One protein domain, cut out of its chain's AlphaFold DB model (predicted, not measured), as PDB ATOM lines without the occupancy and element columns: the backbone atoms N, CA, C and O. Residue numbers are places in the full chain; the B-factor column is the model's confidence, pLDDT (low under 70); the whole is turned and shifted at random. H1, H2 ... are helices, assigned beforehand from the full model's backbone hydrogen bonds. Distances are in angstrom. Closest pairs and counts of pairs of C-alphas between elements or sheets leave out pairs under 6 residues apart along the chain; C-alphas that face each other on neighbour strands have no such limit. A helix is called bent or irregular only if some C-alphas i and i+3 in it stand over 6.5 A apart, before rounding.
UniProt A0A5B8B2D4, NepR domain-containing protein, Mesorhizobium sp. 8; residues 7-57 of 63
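This is residues 7 to 57 of the 63 residues of the protein "NepR domain-containing protein" of Mesorhizobium sp. 8 (UniProt A0A5B8B2D4). Start at residue 7 and read an open string of three helices: H1 turns a corner into the long, kinked H2, and a link leads on to H3 at the far end. The printed part has 51 residues, with H1, H2 and H3 in that order and no named strand, class all helix. It is extended, with a radius of gyration of the C-alphas of 17.3 A and spans of 46 by 22 by 20 A.

H1, residues 7 to 15, and H2, residues 18 to 38, meet only through their link. Near residue 25 H2 has a kink of 95 degrees; it is irregular, with C-alphas 19 and 22 9.2 A apart. H3, residues 44 to 56, is apart from H1 and H2. In H3 every O i to N i+4 pair is within hydrogen-bond range; H1 has 3 of 5, H2 10 of 17.

Find C-alpha 7 at (-26.848, 15.323, 10.304), where H1 begins. H2 runs 23.3 A from C-alpha 18 at (-29.061, 30.572, 20.875). H3 runs 18.4 A to C-alpha 56 at (0.816, 44.841, -8.277).

The C-alphas farthest apart, of Pro 22 and Gln 55, are 47.6 A apart. The printed part has no cut, and both links are tight. Look for pLDDT under 70 at residues 7 to 19 and 39.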
ATOM      1  N   ALA A   7     -26.223  15.063   9.010       53.59
ATOM      2  CA  ALA A   7     -26.848  15.323  10.304       53.59
ATOM      3  C   ALA A   7     -25.993  16.214  11.232       53.59
ATOM      4  O   ALA A   7     -26.543  17.090  11.898       53.59
ATOM      5  N   ASP A   8     -24.661  16.083  11.224       51.38
ATOM      6  CA  ASP A   8     -23.769  16.834  12.127       51.38
ATOM      7  C   ASP A   8     -23.735  18.336  11.773       51.38
ATOM      8  O   ASP A   8     -23.803  19.222  12.629       51.38
ATOM      9  N   ALA A   9     -23.780  18.640  10.471       54.31
ATOM     10  CA  ALA A   9     -23.875  20.005   9.949       54.31
ATOM     11  C   ALA A   9     -25.239  20.676  10.224       54.31
ATOM     12  O   ALA A   9     -25.349  21.904  10.214       54.31
ATOM     13  N   ARG A  10     -26.304  19.898  10.459       55.44
ATOM     14  CA  ARG A  10     -27.609  20.430  10.892       55.44
ATOM     15  C   ARG A  10     -27.646  20.653  12.406       55.44
ATOM     16  O   ARG A  10     -28.186  21.665  12.843       55.44
ATOM     17  N   GLN A  11     -27.006  19.777  13.181       54.75
ATOM     18  CA  GLN A  11     -26.911  19.880  14.640       54.75
ATOM     19  C   GLN A  11     -26.143  21.142  15.077       54.75
ATOM     20  O   GLN A  11     -26.633  21.903  15.912       54.75
ATOM     21  N   ARG A  12     -24.995  21.443  14.447       55.50
ATOM     22  CA  ARG A  12     -24.207  22.659  14.752       55.50
ATOM     23  C   ARG A  12     -24.935  23.967  14.427       55.50
ATOM     24  O   ARG A  12     -24.714  24.968  15.101       55.50
ATOM     25  N   ARG A  13     -25.839  23.957  13.439       56.56
ATOM     26  CA  ARG A  13     -26.663  25.123  13.071       56.56
ATOM     27  C   ARG A  13     -27.785  25.417  14.066       56.56
ATOM     28  O   ARG A  13     -28.219  26.562  14.144       56.56
ATOM     29  N   LYS A  14     -28.242  24.417  14.830       54.94
ATOM     30  CA  LYS A  14     -29.275  24.598  15.862       54.94
ATOM     31  C   LYS A  14     -28.720  25.263  17.128       54.94
ATOM     32  O   LYS A  14     -29.444  26.005  17.776       54.94
ATOM     33  N   GLY A  15     -27.432  25.067  17.430       54.50
ATOM     34  CA  GLY A  15     -26.758  25.709  18.567       54.50
ATOM     35  C   GLY A  15     -26.330  27.161  18.326       54.50
ATOM     36  O   GLY A  15     -26.142  27.903  19.278       54.50
ATOM     37  N   SER A  16     -26.203  27.600  17.068       56.94
ATOM     38  CA  SER A  16     -25.779  28.979  16.757       56.94
ATOM     39  C   SER A  16     -26.903  30.006  16.896       56.94
ATOM     40  O   SER A  16     -26.622  31.192  17.033       56.94
ATOM     41  N   GLY A  17     -28.166  29.563  16.834       56.00
ATOM     42  CA  GLY A  17     -29.319  30.439  17.034       56.00
ATOM     43  C   GLY A  17     -29.341  31.017  18.445       56.00
ATOM     44  O   GLY A  17     -29.575  32.205  18.595       56.00
ATOM     45  N   ASP A  18     -28.996  30.215  19.450       59.12
ATOM     46  CA  ASP A  18     -29.061  30.572  20.875       59.12
ATOM     47  C   ASP A  18     -27.916  31.503  21.338       59.12
ATOM     48  O   ASP A  18     -28.002  32.140  22.382       59.12
ATOM     49  N   LEU A  19     -26.853  31.662  20.533       69.50
ATOM     50  CA  LEU A  19     -25.692  32.510  20.868       69.50
ATOM     51  C   LEU A  19     -26.033  34.003  20.974       69.50
ATOM     52  O   LEU A  19     -25.313  34.757  21.622       69.50
ATOM     53  N   LEU A  20     -27.110  34.432  20.315       75.50
ATOM     54  CA  LEU A  20     -27.587  35.815  20.342       75.50
ATOM     55  C   LEU A  20     -28.686  36.039  21.397       75.50
ATOM     56  O   LEU A  20     -29.162  37.168  21.542       75.50
ATOM     57  N   GLY A  21     -29.081  34.993  22.138       80.00
ATOM     58  CA  GLY A  21     -30.102  35.054  23.184       80.00
ATOM     59  C   GLY A  21     -31.409  35.696  22.686       80.00
ATOM     60  O   GLY A  21     -31.933  35.304  21.652       80.00
ATOM     61  N   PRO A  22     -31.947  36.741  23.336       82.31
ATOM     62  CA  PRO A  22     -33.162  37.422  22.863       82.31
ATOM     63  C   PRO A  22     -33.096  37.943  21.412       82.31
ATOM     64  O   PRO A  22     -34.131  38.159  20.784       82.31
ATOM     65  N   ASN A  23     -31.891  38.124  20.854       81.19
ATOM     66  CA  ASN A  23     -31.667  38.600  19.488       81.19
ATOM     67  C   ASN A  23     -31.544  37.468  18.448       81.19
ATOM     68  O   ASN A  23     -31.240  37.739  17.284       81.19
ATOM     69  N   SER A  24     -31.789  36.204  18.814       84.38
ATOM     70  CA  SER A  24     -31.755  35.059  17.887       84.38
ATOM     71  C   SER A  24     -32.619  35.262  16.642       84.38
ATOM     72  O   SER A  24     -32.211  34.904  15.535       84.38
ATOM     73  N   GLU A  25     -33.788  35.886  16.795       85.75
ATOM     74  CA  GLU A  25     -34.690  36.184  15.678       85.75
ATOM     75  C   GLU A  25     -34.118  37.241  14.725       85.75
ATOM     76  O   GLU A  25     -34.340  37.162  13.516       85.75
ATOM     77  N   ILE A  26     -33.327  38.188  15.236       86.19
ATOM     78  CA  ILE A  26     -32.622  39.180  14.416       86.19
ATOM     79  C   ILE A  26     -31.545  38.477  13.589       86.19
ATOM     80  O   ILE A  26     -31.493  38.651  12.374       86.19
ATOM     81  N   GLY A  27     -30.743  37.610  14.217       86.56
ATOM     82  CA  GLY A  27     -29.736  36.813  13.511       86.56
ATOM     83  C   GLY A  27     -30.340  35.897  12.445       86.56
ATOM     84  O   GLY A  27     -29.795  35.778  11.346       86.56
ATOM     85  N   ARG A  28     -31.501  35.289  12.729       87.19
ATOM     86  CA  ARG A  28     -32.223  34.452  11.761       87.19
ATOM     87  C   ARG A  28     -32.712  35.257  10.558       87.19
ATOM     88  O   ARG A  28     -32.531  34.801   9.432       87.19
ATOM     89  N   LYS A  29     -33.282  36.444  10.786       89.94
ATOM     90  CA  LYS A  29     -33.741  37.342   9.714       89.94
ATOM     91  C   LYS A  29     -32.589  37.875   8.864       89.94
ATOM     92  O   LYS A  29     -32.705  37.881   7.647       89.94
ATOM     93  N   LEU A  30     -31.475  38.268   9.486       89.88
ATOM     94  CA  LEU A  30     -30.275  38.696   8.761       89.88
ATOM     95  C   LEU A  30     -29.759  37.574   7.861       89.88
ATOM     96  O   LEU A  30     -29.503  37.806   6.687       89.88
ATOM     97  N   ARG A  31     -29.668  36.346   8.381       86.12
ATOM     98  CA  ARG A  31     -29.265  35.195   7.568       86.12
ATOM     99  C   ARG A  31     -30.199  34.990   6.377       86.12
ATOM    100  O   ARG A  31     -29.707  34.907   5.270       86.12
ATOM    101  N   GLN A  32     -31.515  34.966   6.595       87.12
ATOM    102  CA  GLN A  32     -32.486  34.830   5.500       87.12
ATOM    103  C   GLN A  32     -32.312  35.921   4.436       87.12
ATOM    104  O   GLN A  32     -32.327  35.617   3.254       87.12
ATOM    105  N   TYR A  33     -32.094  37.170   4.854       87.12
ATOM    106  CA  TYR A  33     -31.900  38.295   3.939       87.12
ATOM    107  C   TYR A  33     -30.614  38.182   3.104       87.12
ATOM    108  O   TYR A  33     -30.608  38.525   1.926       87.12
ATOM    109  N   TYR A  34     -29.519  37.710   3.704       87.00
ATOM    110  CA  TYR A  34     -28.235  37.582   3.012       87.00
ATOM    111  C   TYR A  34     -28.063  36.249   2.271       87.00
ATOM    112  O   TYR A  34     -27.271  36.204   1.337       87.00
ATOM    113  N   ASP A  35     -28.787  35.190   2.646       83.12
ATOM    114  CA  ASP A  35     -28.743  33.892   1.957       83.12
ATOM    115  C   ASP A  35     -29.155  34.050   0.478       83.12
ATOM    116  O   ASP A  35     -28.509  33.475  -0.398       83.12
ATOM    117  N   ASP A  36     -30.152  34.894   0.193       74.62
ATOM    118  CA  ASP A  36     -30.601  35.185  -1.174       74.62
ATOM    119  C   ASP A  36     -29.545  35.989  -1.959       74.62
ATOM    120  O   ASP A  36     -29.233  35.659  -3.102       74.62
ATOM    121  N   LEU A  37     -28.913  36.984  -1.326       76.38
ATOM    122  CA  LEU A  37     -27.871  37.832  -1.933       76.38
ATOM    123  C   LEU A  37     -26.569  37.078  -2.240       76.38
ATOM    124  O   LEU A  37     -25.855  37.422  -3.174       76.38
ATOM    125  N   VAL A  38     -26.232  36.065  -1.442       70.75
ATOM    126  CA  VAL A  38     -25.020  35.247  -1.629       70.75
ATOM    127  C   VAL A  38     -25.216  34.189  -2.722       70.75
ATOM    128  O   VAL A  38     -24.239  33.618  -3.203       70.75
ATOM    129  N   SER A  39     -26.463  33.921  -3.119       65.12
ATOM    130  CA  SER A  39     -26.778  32.976  -4.195       65.12
ATOM    131  C   SER A  39     -26.562  33.544  -5.601       65.12
ATOM    132  O   SER A  39     -26.514  32.778  -6.562       65.12
ATOM    133  N   GLU A  40     -26.419  34.864  -5.717       75.25
ATOM    134  CA  GLU A  40     -26.114  35.534  -6.978       75.25
ATOM    135  C   GLU A  40     -24.648  35.309  -7.379       75.25
ATOM    136  O   GLU A  40     -23.749  35.247  -6.534       75.25
ATOM    137  N   ASP A  41     -24.398  35.189  -8.687       77.69
ATOM    138  CA  ASP A  41     -23.046  35.009  -9.213       77.69
ATOM    139  C   ASP A  41     -22.141  36.181  -8.810       77.69
ATOM    140  O   ASP A  41     -22.501  37.356  -8.922       77.69
ATOM    141  N   VAL A  42     -20.927  35.857  -8.362       81.88
ATOM    142  CA  VAL A  42     -19.935  36.866  -7.978       81.88
ATOM    143  C   VAL A  42     -19.520  37.670  -9.220       81.88
ATOM    144  O   VAL A  42     -19.010  37.080 -10.171       81.88
ATOM    145  N   PRO A  43     -19.648  39.012  -9.222       89.12
ATOM    146  CA  PRO A  43     -19.291  39.831 -10.378       89.12
ATOM    147  C   PRO A  43     -17.819  39.720 -10.809       89.12
ATOM    148  O   PRO A  43     -16.907  39.813  -9.981       89.12
ATOM    149  N   ASP A  44     -17.581  39.701 -12.126       85.94
ATOM    150  CA  ASP A  44     -16.245  39.620 -12.751       85.94
ATOM    151  C   ASP A  44     -15.268  40.710 -12.288       85.94
ATOM    152  O   ASP A  44     -14.048  40.519 -12.277       85.94
ATOM    153  N   ARG A  45     -15.784  41.866 -11.854       91.19
ATOM    154  CA  ARG A  45     -14.971  42.965 -11.314       91.19
ATOM    155  C   ARG A  45     -14.127  42.519 -10.118       91.19
ATOM    156  O   ARG A  45     -13.007  42.998  -9.962       91.19
ATOM    157  N   PHE A  46     -14.627  41.605  -9.284       91.06
ATOM    158  CA  PHE A  46     -13.853  41.080  -8.159       91.06
ATOM    159  C   PHE A  46     -12.650  40.265  -8.641       91.06
ATOM    160  O   PHE A  46     -11.544  40.475  -8.147       91.06
ATOM    161  N   ALA A  47     -12.828  39.417  -9.658       89.12
ATOM    162  CA  ALA A  47     -11.731  38.668 -10.269       89.12
ATOM    163  C   ALA A  47     -10.692  39.600 -10.918       89.12
ATOM    164  O   ALA A  47      -9.490  39.402 -10.753       89.12
ATOM    165  N   GLN A  48     -11.140  40.669 -11.584       91.12
ATOM    166  CA  GLN A  48     -10.246  41.679 -12.163       91.12
ATOM    167  C   GLN A  48      -9.408  42.396 -11.097       91.12
ATOM    168  O   GLN A  48      -8.212  42.597 -11.290       91.12
ATOM    169  N   LEU A  49     -10.011  42.763  -9.962       93.00
ATOM    170  CA  LEU A  49      -9.298  43.399  -8.849       93.00
ATOM    171  C   LEU A  49      -8.289  42.447  -8.195       93.00
ATOM    172  O   LEU A  49      -7.191  42.874  -7.841       93.00
ATOM    173  N   LEU A  50      -8.627  41.160  -8.068       92.12
ATOM    174  CA  LEU A  50      -7.695  40.136  -7.590       92.12
ATOM    175  C   LEU A  50      -6.501  39.978  -8.542       92.12
ATOM    176  O   LEU A  50      -5.362  39.986  -8.082       92.12
ATOM    177  N   ALA A  51      -6.744  39.939  -9.855       89.69
ATOM    178  CA  ALA A  51      -5.683  39.880 -10.860       89.69
ATOM    179  C   ALA A  51      -4.777  41.125 -10.825       89.69
ATOM    180  O   ALA A  51      -3.556  41.012 -10.901       89.69
ATOM    181  N   GLN A  52      -5.356  42.318 -10.647       91.50
ATOM    182  CA  GLN A  52      -4.587  43.556 -10.472       91.50
ATOM    183  C   GLN A  52      -3.735  43.522  -9.199       91.50
ATOM    184  O   GLN A  52      -2.579  43.935  -9.229       91.50
ATOM    185  N   LEU A  53      -4.270  43.000  -8.089       91.38
ATOM    186  CA  LEU A  53      -3.511  42.817  -6.849       91.38
ATOM    187  C   LEU A  53      -2.348  41.836  -7.019       91.38
ATOM    188  O   LEU A  53      -1.276  42.071  -6.469       91.38
ATOM    189  N   GLU A  54      -2.536  40.744  -7.759       88.12
ATOM    190  CA  GLU A  54      -1.459  39.793  -8.054       88.12
ATOM    191  C   GLU A  54      -0.352  40.420  -8.902       88.12
ATOM    192  O   GLU A  54       0.822  40.225  -8.602       88.12
ATOM    193  N   GLN A  55      -0.712  41.222  -9.903       86.94
ATOM    194  CA  GLN A  55       0.245  41.945 -10.747       86.94
ATOM    195  C   GLN A  55       0.970  43.070  -9.995       86.94
ATOM    196  O   GLN A  55       2.136  43.346 -10.267       86.94
ATOM    197  N   ALA A  56       0.281  43.730  -9.060       83.75
ATOM    198  CA  ALA A  56       0.816  44.841  -8.277       83.75
ATOM    199  C   ALA A  56       1.659  44.394  -7.077       83.75
ATOM    200  O   ALA A  56       2.393  45.209  -6.513       83.75
ATOM    201  N   LYS A  57       1.573  43.122  -6.661       75.56
ATOM    202  CA  LYS A  57       2.492  42.582  -5.659       75.56
ATOM    203  C   LYS A  57       3.904  42.634  -6.248       75.56
ATOM    204  O   LYS A  57       4.153  41.964  -7.252       75.56
TER     205      LYS A  57